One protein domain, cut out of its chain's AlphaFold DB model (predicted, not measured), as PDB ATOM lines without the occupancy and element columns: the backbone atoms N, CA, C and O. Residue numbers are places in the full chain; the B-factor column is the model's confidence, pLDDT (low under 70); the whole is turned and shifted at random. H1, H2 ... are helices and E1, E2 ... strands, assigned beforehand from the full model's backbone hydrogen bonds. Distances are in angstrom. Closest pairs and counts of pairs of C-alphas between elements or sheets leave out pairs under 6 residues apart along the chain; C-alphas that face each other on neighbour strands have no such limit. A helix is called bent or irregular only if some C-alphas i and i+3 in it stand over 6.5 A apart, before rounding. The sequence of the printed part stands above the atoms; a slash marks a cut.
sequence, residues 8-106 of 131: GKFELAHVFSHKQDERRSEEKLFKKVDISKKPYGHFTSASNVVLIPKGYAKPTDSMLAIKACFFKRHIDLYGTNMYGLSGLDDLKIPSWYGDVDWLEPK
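This is residues 8 to 106 of the 131 residues of an uncharacterized protein of Pokkaliibacter plantistimulans (UniProt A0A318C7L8). One longer helix, H4, lies in the middle, with two small antiparallel ribbons on different sides of it: E1 with E3 set off from it, and E2 with E4 nearer by, where the short helix H1 packs beside the E2 E4 ribbon. Short helices H2 and H3 lie toward the E1 E3 end, and H5 lies on another side of H4, followed by a tail with no named element, residues 100 to 106. The printed part has 99 residues, with five named helices and four named strands in the order E1 H1 E2 H2 E3 H3 H4 E4 H5, and its class is mixed, helices and strands. It is compact, with a radius of gyration of the C-alphas of 13.3 A, and rounded, spanning 37 by 29 by 26 A.

Strands E1, residues 10 to 14, and E3, residues 49 to 53, are antiparallel neighbours at 144 degrees; N 11 and O 52 are 2.7 A apart and N 50 and O 13 2.9 A apart, within hydrogen-bond range. H4, residues 64 to 78, is apart from both. H3, residues 59 to 62, and H4 touch only at the corner by their link, H4 with residues 66 to 67 alone; the closest C-alphas are those of Thr 60 and Lys 67, 5.4 A. H1, residues 24 to 29, only just touches H4, with 3 pairs of C-alphas within 8 A, the closest those of Ser 25 and Leu 64 at 6.5 A; H4 does so with residues 64 to 68 alone. H1 and H4 run the same way at a steep tilt of 66 degrees. E2, residues 30 to 33, and E4, residues 85 to 88, are antiparallel neighbours at 172 degrees, with N 31 and O 87 2.8 A apart, within hydrogen-bond range. The closest C-alphas of H1 and E4 are those of Leu 29 and Leu 88, 5.9 A. H5, residues 95 to 99, is close to H4 but not clearly touching, the closest C-alphas being those of Cys 69 and Tyr 97, 6.4 A. H2, residues 40 to 43, touches no helix; its closest C-alpha to E1 is that of Phe 43, 7.8 A from that of His 14. Each O i to N i+4 pair is within hydrogen-bond range in H1 and H4; H2 and H3 are too short for such a pair, and H5 has 0 of 1, with 1 of 2 O i to N i+3 pairs within range.

E1 begins at C-alpha 10, (15.994, 23.954, -45.051), and measures 13.0 A; E3 measures 13.3 A. H4 is 20.7 A long, from C-alpha 64 at (8.075, 11.469, -30.430) to C-alpha 78. H1 spans 8.9 A and E4 8.1 A. H5 is irregular, with C-alphas 95 and 98 7.2 A apart, and ends at C-alpha 99, (24.882, 13.168, -26.190).

The C-alphas farthest apart, those of Ser 36 and Lys 106, are 38.8 A apart. The printed part has no cut, and no link is long. Mean pLDDT of the printed part is 81.8; residues 41 to 46 and 56 to 62 are under 70.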
ATOM      1  N   GLY A   8      17.662  28.073 -48.267       72.88
ATOM      2  CA  GLY A   8      16.814  27.376 -49.240       72.88
ATOM      3  C   GLY A   8      16.915  25.844 -49.194       72.88
ATOM      4  O   GLY A   8      16.038  25.174 -49.740       72.88
ATOM      5  N   LYS A   9      17.937  25.290 -48.524       76.12
ATOM      6  CA  LYS A   9      18.108  23.850 -48.264       76.12
ATOM      7  C   LYS A   9      17.339  23.353 -47.035       76.12
ATOM      8  O   LYS A   9      17.322  22.152 -46.789       76.12
ATOM      9  N   PHE A  10      16.714  24.252 -46.281       78.06
ATOM     10  CA  PHE A  10      15.994  23.954 -45.051       78.06
ATOM     11  C   PHE A  10      14.516  24.339 -45.180       78.06
ATOM     12  O   PHE A  10      14.137  25.176 -46.002       78.06
ATOM     13  N   GLU A  11      13.675  23.712 -44.372       77.75
ATOM     14  CA  GLU A  11      12.268  24.031 -44.188       77.75
ATOM     15  C   GLU A  11      11.997  24.407 -42.733       77.75
ATOM     16  O   GLU A  11      12.704  23.981 -41.817       77.75
ATOM     17  N   LEU A  12      10.988  25.250 -42.531       77.06
ATOM     18  CA  LEU A  12      10.560  25.662 -41.202       77.06
ATOM     19  C   LEU A  12       9.637  24.592 -40.627       77.06
ATOM     20  O   LEU A  12       8.634  24.239 -41.249       77.06
ATOM     21  N   ALA A  13       9.947  24.131 -39.422       77.75
ATOM     22  CA  ALA A  13       9.097  23.236 -38.654       77.75
ATOM     23  C   ALA A  13       8.750  23.865 -37.305       77.75
ATOM     24  O   ALA A  13       9.561  24.574 -36.704       77.75
ATOM     25  N   HIS A  14       7.538  23.591 -36.828       80.44
ATOM     26  CA  HIS A  14       7.098  24.028 -35.508       80.44
ATOM     27  C   HIS A  14       7.478  22.983 -34.460       80.44
ATOM     28  O   HIS A  14       7.252  21.790 -34.660       80.44
ATOM     29  N   VAL A  15       8.027  23.431 -33.332       80.75
ATOM     30  CA  VAL A  15       8.363  22.548 -32.205       80.75
ATOM     31  C   VAL A  15       7.083  22.102 -31.489       80.75
ATOM     32  O   VAL A  15       6.845  20.911 -31.297       80.75
ATOM     33  N   PHE A  16       6.237  23.065 -31.141       83.19
ATOM     34  CA  PHE A  16       4.920  22.920 -30.537       83.19
ATOM     35  C   PHE A  16       3.838  23.004 -31.604       83.19
ATOM     36  O   PHE A  16       3.860  23.876 -32.483       83.19
ATOM     37  N   SER A  17       2.851  22.125 -31.476       81.56
ATOM     38  CA  SER A  17       1.680  22.114 -32.341       81.56
ATOM     39  C   SER A  17       0.928  23.441 -32.244       81.56
ATOM     40  O   SER A  17       0.782  24.000 -31.161       81.56
ATOM     41  N   HIS A  18       0.440  23.945 -33.377       76.88
ATOM     42  CA  HIS A  18      -0.313  25.204 -33.473       76.88
ATOM     43  C   HIS A  18      -1.791  24.977 -33.832       76.88
ATOM     44  O   HIS A  18      -2.576  25.931 -33.839       76.88
ATOM     45  N   LYS A  19      -2.188  23.720 -34.062       80.25
ATOM     46  CA  LYS A  19      -3.581  23.284 -34.169       80.25
ATOM     47  C   LYS A  19      -3.944  22.376 -33.001       80.25
ATOM     48  O   LYS A  19      -3.091  21.704 -32.423       80.25
ATOM     49  N   GLN A  20      -5.211  22.408 -32.606       76.62
ATOM     50  CA  GLN A  20      -5.681  21.717 -31.404       76.62
ATOM     51  C   GLN A  20      -5.661  20.191 -31.571       76.62
ATOM     52  O   GLN A  20      -5.276  19.479 -30.651       76.62
ATOM     53  N   ASP A  21      -5.996  19.708 -32.762       75.25
ATOM     54  CA  ASP A  21      -5.984  18.303 -33.177       75.25
ATOM     55  C   ASP A  21      -4.567  17.711 -33.326       75.25
ATOM     56  O   ASP A  21      -4.389  16.493 -33.292       75.25
ATOM     57  N   GLU A  22      -3.545  18.565 -33.405       75.88
ATOM     58  CA  GLU A  22      -2.135  18.178 -33.525       75.88
ATOM     59  C   GLU A  22      -1.428  18.027 -32.157       75.88
ATOM     60  O   GLU A  22      -0.244  17.686 -32.109       75.88
ATOM     61  N   ARG A  23      -2.116  18.243 -31.021       82.62
ATOM     62  CA  ARG A  23      -1.505  18.237 -29.666       82.62
ATOM     63  C   ARG A  23      -1.237  16.849 -29.061       82.62
ATOM     64  O   ARG A  23      -0.856  16.733 -27.897       82.62
ATOM     65  N   ARG A  24      -1.399  15.775 -29.839       84.81
ATOM     66  CA  ARG A  24      -1.251  14.387 -29.355       84.81
ATOM     67  C   ARG A  24       0.133  14.080 -28.783       84.81
ATOM     68  O   ARG A  24       0.271  13.189 -27.953       84.81
ATOM     69  N   SER A  25       1.177  14.747 -29.271       85.69
ATOM     70  CA  SER A  25       2.537  14.523 -28.761       85.69
ATOM     71  C   SER A  25       2.744  15.212 -27.418       85.69
ATOM     72  O   SER A  25       3.365  14.650 -26.522       85.69
ATOM     73  N   GLU A  26       2.183  16.406 -27.265       88.88
ATOM     74  CA  GLU A  26       2.181  17.169 -26.029       88.88
ATOM     75  C   GLU A  26       1.455  16.394 -24.923       88.88
ATOM     76  O   GLU A  26       1.982  16.271 -23.823       88.88
ATOM     77  N   GLU A  27       0.308  15.783 -25.223       90.75
ATOM     78  CA  GLU A  27      -0.431  14.923 -24.281       90.75
ATOM     79  C   GLU A  27       0.362  13.690 -23.827       90.75
ATOM     80  O   GLU A  27       0.175  13.211 -22.711       90.75
ATOM     81  N   LYS A  28       1.267  13.175 -24.668       91.00
ATOM     82  CA  LYS A  28       2.119  12.020 -24.338       91.00
ATOM     83  C   LYS A  28       3.354  12.385 -23.517       91.00
ATOM     84  O   LYS A  28       3.922  11.503 -22.873       91.00
ATOM     85  N   LEU A  29       3.810  13.633 -23.608       91.62
ATOM     86  CA  LEU A  29       5.089  14.083 -23.053       91.62
ATOM     87  C   LEU A  29       4.924  15.009 -21.844       91.62
ATOM     88  O   LEU A  29       5.837  15.098 -21.030       91.62
ATOM     89  N   PHE A  30       3.783  15.682 -21.695       93.50
ATOM     90  CA  PHE A  30       3.502  16.569 -20.568       93.50
ATOM     91  C   PHE A  30       2.476  15.958 -19.621       93.50
ATOM     92  O   PHE A  30       1.441  15.448 -20.036       93.50
ATOM     93  N   LYS A  31       2.720  16.112 -18.318       94.06
ATOM     94  CA  LYS A  31       1.804  15.690 -17.249       94.06
ATOM     95  C   LYS A  31       0.497  16.479 -17.254       94.06
ATOM     96  O   LYS A  31      -0.527  15.973 -16.804       94.06
ATOM     97  N   LYS A  32       0.532  17.739 -17.699       92.75
ATOM     98  CA  LYS A  32      -0.637  18.624 -17.746       92.75
ATOM     99  C   LYS A  32      -0.699  19.354 -19.081       92.75
ATOM    100  O   LYS A  32       0.161  20.182 -19.388       92.75
ATOM    101  N   VAL A  33      -1.772  19.093 -19.818       91.06
ATOM    102  CA  VAL A  33      -2.116  19.759 -21.075       91.06
ATOM    103  C   VAL A  33      -3.489  20.397 -20.903       91.06
ATOM    104  O   VAL A  33      -4.489  19.712 -20.718       91.06
ATOM    105  N   ASP A  34      -3.539  21.726 -20.934       89.69
ATOM    106  CA  ASP A  34      -4.796  22.468 -20.865       89.69
ATOM    107  C   ASP A  34      -5.416  22.532 -22.266       89.69
ATOM    108  O   ASP A  34      -4.988  23.325 -23.112       89.69
ATOM    109  N   ILE A  35      -6.393  21.661 -22.525       85.69
ATOM    110  CA  ILE A  35      -7.088  21.564 -23.817       85.69
ATOM    111  C   ILE A  35      -8.033  22.741 -24.084       85.69
ATOM    112  O   ILE A  35      -8.398  22.967 -25.238       85.69
ATOM    113  N   SER A  36      -8.412  23.506 -23.051       86.88
ATOM    114  CA  SER A  36      -9.241  24.708 -23.213       86.88
ATOM    115  C   SER A  36      -8.445  25.859 -23.838       86.88
ATOM    116  O   SER A  36      -8.994  26.714 -24.537       86.88
ATOM    117  N   LYS A  37      -7.121  25.848 -23.643       84.62
ATOM    118  CA  LYS A  37      -6.194  26.806 -24.240       84.62
ATOM    119  C   LYS A  37      -5.849  26.405 -25.665       84.62
ATOM    120  O   LYS A  37      -5.199  25.390 -25.919       84.62
ATOM    121  N   LYS A  38      -6.231  27.264 -26.609       82.00
ATOM    122  CA  LYS A  38      -5.848  27.106 -28.013       82.00
ATOM    123  C   LYS A  38      -4.336  27.318 -28.162       82.00
ATOM    124  O   LYS A  38      -3.812  28.297 -27.634       82.00
ATOM    125  N   PRO A  39      -3.619  26.475 -28.916       76.69
ATOM    126  CA  PRO A  39      -2.156  26.523 -28.977       76.69
ATOM    127  C   PRO A  39      -1.576  27.725 -29.750       76.69
ATOM    128  O   PRO A  39      -0.364  27.833 -29.919       76.69
ATOM    129  N   TYR A  40      -2.412  28.665 -30.200       74.75
ATOM    130  CA  TYR A  40      -2.012  29.828 -31.000       74.75
ATOM    131  C   TYR A  40      -0.958  30.717 -30.327       74.75
ATOM    132  O   TYR A  40      -0.194  31.385 -31.021       74.75
ATOM    133  N   GLY A  41      -0.879  30.707 -28.991       66.31
ATOM    134  CA  GLY A  41       0.162  31.422 -28.248       66.31
ATOM    135  C   GLY A  41       1.581  30.950 -28.585       66.31
ATOM    136  O   GLY A  41       2.502  31.758 -28.605       66.31
ATOM    137  N   HIS A  42       1.754  29.672 -28.933       67.38
ATOM    138  CA  HIS A  42       3.055  29.125 -29.333       67.38
ATOM    139  C   HIS A  42       3.411  29.470 -30.777       67.38
ATOM    140  O   HIS A  42       4.583  29.638 -31.099       67.38
ATOM    141  N   PHE A  43       2.417  29.631 -31.654       65.88
ATOM    142  CA  PHE A  43       2.631  29.967 -33.068       65.88
ATOM    143  C   PHE A  43       3.323  31.322 -33.259       65.88
ATOM    144  O   PHE A  43       4.082  31.524 -34.201       65.88
ATOM    145  N   THR A  44       3.075  32.274 -32.361       63.22
ATOM    146  CA  THR A  44       3.664  33.613 -32.465       63.22
ATOM    147  C   THR A  44       5.087  33.686 -31.913       63.22
ATOM    148  O   THR A  44       5.768  34.690 -32.172       63.22
ATOM    149  N   SER A  45       5.550  32.648 -31.211       67.19
ATOM    150  CA  SER A  45       6.882  32.606 -30.624       67.19
ATOM    151  C   SER A  45       7.948  32.230 -31.651       67.19
ATOM    152  O   SER A  45       7.896  31.166 -32.262       67.19
ATOM    153  N   ALA A  46       8.980  33.069 -31.785       66.19
ATOM    154  CA  ALA A  46      10.159  32.727 -32.580       66.19
ATOM    155  C   ALA A  46      10.913  31.509 -32.010       66.19
ATOM    156  O   ALA A  46      11.552  30.788 -32.767       66.19
ATOM    157  N   SER A  47      10.792  31.232 -30.702       71.62
ATOM    158  CA  SER A  47      11.388  30.046 -30.066       71.62
ATOM    159  C   SER A  47      10.630  28.741 -30.350       71.62
ATOM    160  O   SER A  47      11.037  27.680 -29.878       71.62
ATOM    161  N   ASN A  48       9.526  28.810 -31.104       75.81
ATOM    162  CA  ASN A  48       8.736  27.659 -31.539       75.81
ATOM    163  C   ASN A  48       9.081  27.182 -32.966       75.81
ATOM    164  O   ASN A  48       8.408  26.308 -33.505       75.81
ATOM    165  N   VAL A  49      10.089  27.758 -33.621       76.12
ATOM    166  CA  VAL A  49      10.411  27.418 -35.011       76.12
ATOM    167  C   VAL A  49      11.849  26.941 -35.117       76.12
ATOM    168  O   VAL A  49      12.763  27.585 -34.608       76.12
ATOM    169  N   VAL A  50      12.043  25.818 -35.802       77.88
ATOM    170  CA  VAL A  50      13.361  25.267 -36.136       77.88
ATOM    171  C   VAL A  50      13.494  25.115 -37.647       77.88
ATOM    172  O   VAL A  50      12.502  24.994 -38.364       77.88
ATOM    173  N   LEU A  51      14.733  25.138 -38.134       76.69
ATOM    174  CA  LEU A  51      15.061  24.852 -39.527       76.69
ATOM    175  C   LEU A  51      15.528  23.401 -39.639       76.69
ATOM    176  O   LEU A  51      16.503  23.017 -38.995       76.69
ATOM    177  N   ILE A  52      14.847  22.612 -40.463       76.19
ATOM    178  CA  ILE A  52      15.170  21.203 -40.721       76.19
ATOM    179  C   ILE A  52      15.608  21.072 -42.184       76.19
ATOM    180  O   ILE A  52      15.029  21.738 -43.036       76.19
ATOM    181  N   PRO A  53      16.634  20.276 -42.525       76.75
ATOM    182  CA  PRO A  53      16.994  20.051 -43.923       76.75
ATOM    183  C   PRO A  53      15.810  19.513 -44.743       76.75
ATOM    184  O   PRO A  53      15.169  18.538 -44.350       76.75
ATOM    185  N   LYS A  54      15.550  20.114 -45.909       76.44
ATOM    186  CA  LYS A  54      14.490  19.671 -46.828       76.44
ATOM    187  C   LYS A  54      14.694  18.214 -47.233       76.44
ATOM    188  O   LYS A  54      15.821  17.767 -47.438       76.44
ATOM    189  N   GLY A  55      13.592  17.488 -47.402       70.12
ATOM    190  CA  GLY A  55      13.611  16.069 -47.783       70.12
ATOM    191  C   GLY A  55      13.756  15.119 -46.593       70.12
ATOM    192  O   GLY A  55      13.401  13.950 -46.704       70.12
ATOM    193  N   TYR A  56      14.127  15.640 -45.424       64.25
ATOM    194  CA  TYR A  56      13.964  14.964 -44.141       64.25
ATOM    195  C   TYR A  56      12.630  15.375 -43.505       64.25
ATOM    196  O   TYR A  56      12.552  15.515 -42.300       64.25
ATOM    197  N   ALA A  57      11.585  15.608 -44.307       52.97
ATOM    198  CA  ALA A  57      10.484  16.530 -44.007       52.97
ATOM    199  C   ALA A  57       9.379  16.055 -43.047       52.97
ATOM    200  O   ALA A  57       8.335  16.692 -42.957       52.97
ATOM    201  N   LYS A  58       9.530  14.930 -42.340       54.94
ATOM    202  CA  LYS A  58       8.462  14.414 -41.450       54.94
ATOM    203  C   LYS A  58       8.866  13.842 -40.073       54.94
ATOM    204  O   LYS A  58       8.027  13.175 -39.464       54.94
ATOM    205  N   PRO A  59      10.077  14.043 -39.519       53.00
ATOM    206  CA  PRO A  59      10.467  13.371 -38.295       53.00
ATOM    207  C   PRO A  59       9.744  13.964 -37.091       53.00
ATOM    208  O   PRO A  59       9.273  13.196 -36.273       53.00
ATOM    209  N   THR A  60       9.549  15.277 -36.958       55.75
ATOM    210  CA  THR A  60       8.974  15.821 -35.708       55.75
ATOM    211  C   THR A  60       7.519  15.415 -35.476       55.75
ATOM    212  O   THR A  60       7.145  15.153 -34.335       55.75
ATOM    213  N   ASP A  61       6.713  15.293 -36.531       58.84
ATOM    214  CA  ASP A  61       5.285  14.966 -36.398       58.84
ATOM    215  C   ASP A  61       5.038  13.492 -36.044       58.84
ATOM    216  O   ASP A  61       4.011  13.162 -35.451       58.84
ATOM    217  N   SER A  62       5.981  12.603 -36.379       64.00
ATOM    218  CA  SER A  62       5.853  11.151 -36.163       64.00
ATOM    219  C   SER A  62       6.911  10.554 -35.224       64.00
ATOM    220  O   SER A  62       6.754   9.422 -34.768       64.00
ATOM    221  N   MET A  63       7.977  11.287 -34.897       79.50
ATOM    222  CA  MET A  63       9.079  10.838 -34.040       79.50
ATOM    223  C   MET A  63       9.026  11.561 -32.700       79.50
ATOM    224  O   MET A  63       9.666  12.590 -32.472       79.50
ATOM    225  N   LEU A  64       8.277  10.955 -31.781       84.12
ATOM    226  CA  LEU A  64       8.075  11.469 -30.430       84.12
ATOM    227  C   LEU A  64       9.396  11.723 -29.688       84.12
ATOM    228  O   LEU A  64       9.498  12.706 -28.967       84.12
ATOM    229  N   ALA A  65      10.414  10.883 -29.906       87.12
ATOM    230  CA  ALA A  65      11.739  11.032 -29.304       87.12
ATOM    231  C   ALA A  65      12.428  12.343 -29.719       87.12
ATOM    232  O   ALA A  65      12.928  13.077 -28.875       87.12
ATOM    233  N   ILE A  66      12.394  12.680 -31.011       84.38
ATOM    234  CA  ILE A  66      12.969  13.931 -31.524       84.38
ATOM    235  C   ILE A  66      12.183  15.132 -30.988       84.38
ATOM    236  O   ILE A  66      12.774  16.117 -30.543       84.38
ATOM    237  N   LYS A  67      10.846  15.038 -30.970       86.06
ATOM    238  CA  LYS A  67       9.986  16.098 -30.426       86.06
ATOM    239  C   LYS A  67      10.235  16.317 -28.926       86.06
ATOM    240  O   LYS A  67      10.325  17.460 -28.487       86.06
ATOM    241  N   ALA A  68      10.444  15.241 -28.168       90.19
ATOM    242  CA  ALA A  68      10.827  15.288 -26.760       90.19
ATOM    243  C   ALA A  68      12.163  16.021 -26.549       90.19
ATOM    244  O   ALA A  68      12.242  16.886 -25.677       90.19
ATOM    245  N   CYS A  69      13.173  15.767 -27.391       90.81
ATOM    246  CA  CYS A  69      14.442  16.498 -27.342       90.81
ATOM    247  C   CYS A  69      14.255  18.004 -27.584       90.81
ATOM    248  O   CYS A  69      14.818  18.815 -26.849       90.81
ATOM    249  N   PHE A  70      13.433  18.398 -28.564       88.31
ATOM    250  CA  PHE A  70      13.143  19.816 -28.803       88.31
ATOM    251  C   PHE A  70      12.369  20.466 -27.649       88.31
ATOM    252  O   PHE A  70      12.687  21.592 -27.270       88.31
ATOM    253  N   PHE A  71      11.401  19.767 -27.047       89.62
ATOM    254  CA  PHE A  71      10.694  20.262 -25.862       89.62
ATOM    255  C   PHE A  71      11.635  20.461 -24.678       89.62
ATOM    256  O   PHE A  71      11.607  21.521 -24.052       89.62
ATOM    257  N   LYS A  72      12.498  19.480 -24.402       92.44
ATOM    258  CA  LYS A  72      13.494  19.580 -23.337       92.44
ATOM    259  C   LYS A  72      14.455  20.742 -23.589       92.44
ATOM    260  O   LYS A  72      14.600  21.598 -22.722       92.44
ATOM    261  N   ARG A  73      14.995  20.860 -24.808       90.19
ATOM    262  CA  ARG A  73      15.884  21.971 -25.183       90.19
ATOM    263  C   ARG A  73      15.204  23.336 -25.059       90.19
ATOM    264  O   ARG A  73      15.840  24.284 -24.614       90.19
ATOM    265  N   HIS A  74      13.926  23.449 -25.420       87.50
ATOM    266  CA  HIS A  74      13.173  24.692 -25.249       87.50
ATOM    267  C   HIS A  74      13.053  25.081 -23.770       87.50
ATOM    268  O   HIS A  74      13.274  26.241 -23.429       87.50
ATOM    269  N   ILE A  75      12.750  24.122 -22.891       89.44
ATOM    270  CA  ILE A  75      12.688  24.367 -21.444       89.44
ATOM    271  C   ILE A  75      14.063  24.751 -20.890       89.44
ATOM    272  O   ILE A  75      14.147  25.664 -20.074       89.44
ATOM    273  N   ASP A  76      15.136  24.114 -21.353       89.88
ATOM    274  CA  ASP A  76      16.492  24.425 -20.893       89.88
ATOM    275  C   ASP A  76      16.942  25.836 -21.307       89.88
ATOM    276  O   ASP A  76      17.662  26.499 -20.564       89.88
ATOM    277  N   LEU A  77      16.487  26.325 -22.467       86.25
ATOM    278  CA  LEU A  77      16.809  27.668 -22.965       86.25
ATOM    279  C   LEU A  77      15.920  28.773 -22.380       86.25
ATOM    280  O   LEU A  77      16.397  29.882 -22.137       86.25
ATOM    281  N   TYR A  78      14.622  28.507 -22.211       84.50
ATOM    282  CA  TYR A  78      13.610  29.546 -21.962       84.50
ATOM    283  C   TYR A  78      12.792  29.327 -20.680       84.50
ATOM    284  O   TYR A  78      11.952  30.160 -20.331       84.50
ATOM    285  N   GLY A  79      13.031  28.230 -19.964       87.19
ATOM    286  CA  GLY A  79      12.294  27.845 -18.767       87.19
ATOM    287  C   GLY A  79      10.930  27.213 -19.059       87.19
ATOM    288  O   GLY A  79      10.578  26.862 -20.182       87.19
ATOM    289  N   THR A  80      10.122  27.056 -18.011       84.00
ATOM    290  CA  THR A  80       8.856  26.302 -18.054       84.00
ATOM    291  C   THR A  80       7.626  27.159 -18.364       84.00
ATOM    292  O   THR A  80       6.501  26.726 -18.108       84.00
ATOM    293  N   ASN A  81       7.800  28.381 -18.874       80.50
ATOM    294  CA  ASN A  81       6.690  29.304 -19.124       80.50
ATOM    295  C   ASN A  81       5.954  28.964 -20.431       80.50
ATOM    296  O   ASN A  81       6.004  29.705 -21.413       80.50
ATOM    297  N   MET A  82       5.298  27.804 -20.452       83.31
ATOM    298  CA  MET A  82       4.673  27.255 -21.651       83.31
ATOM    299  C   MET A  82       3.157  27.408 -21.601       83.31
ATOM    300  O   MET A  82       2.477  26.957 -20.678       83.31
ATOM    301  N   TYR A  83       2.598  28.043 -22.628       84.62
ATOM    302  CA  TYR A  83       1.167  28.301 -22.704       84.62
ATOM    303  C   TYR A  83       0.354  26.995 -22.758       84.62
ATOM    304  O   TYR A  83       0.365  26.270 -23.752       84.62
ATOM    305  N   GLY A  84      -0.357  26.682 -21.671       87.50
ATOM    306  CA  GLY A  84      -1.240  25.513 -21.592       87.50
ATOM    307  C   GLY A  84      -0.523  24.158 -21.565       87.50
ATOM    308  O   GLY A  84      -1.160  23.146 -21.863       87.50
ATOM    309  N   LEU A  85       0.771  24.131 -21.232       90.38
ATOM    310  CA  LEU A  85       1.589  22.926 -21.078       90.38
ATOM    311  C   LEU A  85       2.400  23.032 -19.785       90.38
ATOM    312  O   LEU A  85       2.998  24.072 -19.523       90.38
ATOM    313  N   SER A  86       2.448  21.977 -18.972       91.56
ATOM    314  CA  SER A  86       3.341  21.944 -17.807       91.56
ATOM    315  C   SER A  86       3.717  20.525 -17.387       91.56
ATOM    316  O   SER A  86       3.003  19.561 -17.668       91.56
ATOM    317  N   GLY A  87       4.861  20.421 -16.706       93.25
ATOM    318  CA  GLY A  87       5.400  19.161 -16.203       93.25
ATOM    319  C   GLY A  87       5.811  18.215 -17.325       93.25
ATOM    320  O   GLY A  87       5.200  17.160 -17.459       93.25
ATOM    321  N   LEU A  88       6.814  18.596 -18.127       93.69
ATOM    322  CA  LEU A  88       7.453  17.670 -19.066       93.69
ATOM    323  C   LEU A  88       7.918  16.426 -18.294       93.69
ATOM    324  O   LEU A  88       8.454  16.543 -17.190       93.69
ATOM    325  N   ASP A  89       7.633  15.242 -18.823       94.44
ATOM    326  CA  ASP A  89       8.013  13.981 -18.197       94.44
ATOM    327  C   ASP A  89       9.440  13.605 -18.611       94.44
ATOM    328  O   ASP A  89       9.660  13.085 -19.705       94.44
ATOM    329  N   ASP A  90      10.409  13.869 -17.729       91.50
ATOM    330  CA  ASP A  90      11.830  13.592 -17.976       91.50
ATOM    331  C   ASP A  90      12.101  12.105 -18.279       91.50
ATOM    332  O   ASP A  90      13.029  11.786 -19.017       91.50
ATOM    333  N   LEU A  91      11.242  11.188 -17.809       93.38
ATOM    334  CA  LEU A  91      11.339   9.754 -18.119       93.38
ATOM    335  C   LEU A  91      11.005   9.427 -19.583       93.38
ATOM    336  O   LEU A  91      11.282   8.321 -20.050       93.38
ATOM    337  N   LYS A  92      10.372  10.355 -20.308       93.56
ATOM    338  CA  LYS A  92      10.068  10.229 -21.742       93.56
ATOM    339  C   LYS A  92      11.140  10.860 -22.624       93.56
ATOM    340  O   LYS A  92      11.049  10.746 -23.849       93.56
ATOM    341  N   ILE A  93      12.126  11.532 -22.031       94.19
ATOM    342  CA  ILE A  93      13.258  12.090 -22.763       94.19
ATOM    343  C   ILE A  93      14.208  10.944 -23.121       94.19
ATOM    344  O   ILE A  93      14.520  10.119 -22.260       94.19
ATOM    345  N   PRO A  94      14.658  10.845 -24.382       94.12
ATOM    346  CA  PRO A  94      15.602   9.807 -24.765       94.12
ATOM    347  C   PRO A  94      16.879   9.868 -23.925       94.12
ATOM    348  O   PRO A  94      17.414  10.947 -23.687       94.12
ATOM    349  N   SER A  95      17.403   8.707 -23.526       95.31
ATOM    350  CA  SER A  95      18.622   8.621 -22.707       95.31
ATOM    351  C   SER A  95      19.842   9.261 -23.377       95.31
ATOM    352  O   SER A  95      20.706   9.786 -22.687       95.31
ATOM    353  N   TRP A  96      19.876   9.270 -24.713       94.38
ATOM    354  CA  TRP A  96      20.920   9.902 -25.524       94.38
ATOM    355  C   TRP A  96      20.763  11.426 -25.664       94.38
ATOM    356  O   TRP A  96      21.547  12.055 -26.364       94.38
ATOM    357  N   TYR A  97      19.770  12.061 -25.026       93.75
ATOM    358  CA  TYR A  97      19.592  13.519 -25.098       93.75
ATOM    359  C   TYR A  97      20.855  14.288 -24.683       93.75
ATOM    360  O   TYR A  97      21.191  15.291 -25.308       93.75
ATOM    361  N   GLY A  98      21.559  13.801 -23.654       92.19
ATOM    362  CA  GLY A  98      22.812  14.397 -23.182       92.19
ATOM    363  C   GLY A  98      23.969  14.287 -24.178       92.19
ATOM    364  O   GLY A  98      24.904  15.075 -24.093       92.19
ATOM    365  N   ASP A  99      23.878  13.367 -25.141       93.00
ATOM    366  CA  ASP A  99      24.882  13.168 -26.190       93.00
ATOM    367  C   ASP A  99      24.647  14.096 -27.395       93.00
ATOM    368  O   ASP A  99      25.469  14.160 -28.312       93.00
ATOM    369  N   VAL A 100      23.511  14.806 -27.432       88.50
ATOM    370  CA  VAL A 100      23.193  15.748 -28.508       88.50
ATOM    371  C   VAL A 100      24.029  17.010 -28.345       88.50
ATOM    372  O   VAL A 100      23.847  17.775 -27.397       88.50
ATOM    373  N   ASP A 101      24.887  17.272 -29.326       87.69
ATOM    374  CA  ASP A 101      25.636  18.520 -29.399       87.69
ATOM    375  C   ASP A 101      24.740  19.661 -29.913       87.69
ATOM    376  O   ASP A 101      24.429  19.781 -31.106       87.69
ATOM    377  N   TRP A 102      24.281  20.496 -28.983       85.50
ATOM    378  CA  TRP A 102      23.487  21.683 -29.283       85.50
ATOM    379  C   TRP A 102      24.405  22.855 -29.609       85.50
ATOM    380  O   TRP A 102      24.737  23.660 -28.740       85.50
ATOM    381  N   LEU A 103      24.775  22.962 -30.882       82.75
ATOM    382  CA  LEU A 103      25.685  24.000 -31.355       82.75
ATOM    383  C   LEU A 103      25.175  25.411 -31.032       82.75
ATOM    384  O   LEU A 103      24.036  25.773 -31.344       82.75
ATOM    385  N   GLU A 104      26.063  26.234 -30.477       78.81
ATOM    386  CA  GLU A 104      25.798  27.653 -30.265       78.81
ATOM    387  C   GLU A 104      25.758  28.388 -31.615       78.81
ATOM    388  O   GLU A 104      26.720  28.329 -32.395       78.81
ATOM    389  N   PRO A 105      24.656  29.086 -31.938       75.12
ATOM    390  CA  PRO A 105      24.543  29.774 -33.210       75.12
ATOM    391  C   PRO A 105      25.534  30.941 -33.273       75.12
ATOM    392  O   PRO A 105      25.635  31.758 -32.358       75.12
ATOM    393  N   LYS A 106      26.216  31.091 -34.413       79.25
ATOM    394  CA  LYS A 106      26.982  32.307 -34.711       79.25
ATOM    395  C   LYS A 106      26.010  33.443 -35.013       79.25
ATOM    396  O   LYS A 106      25.484  33.544 -36.121       79.25
TER     397      LYS A 106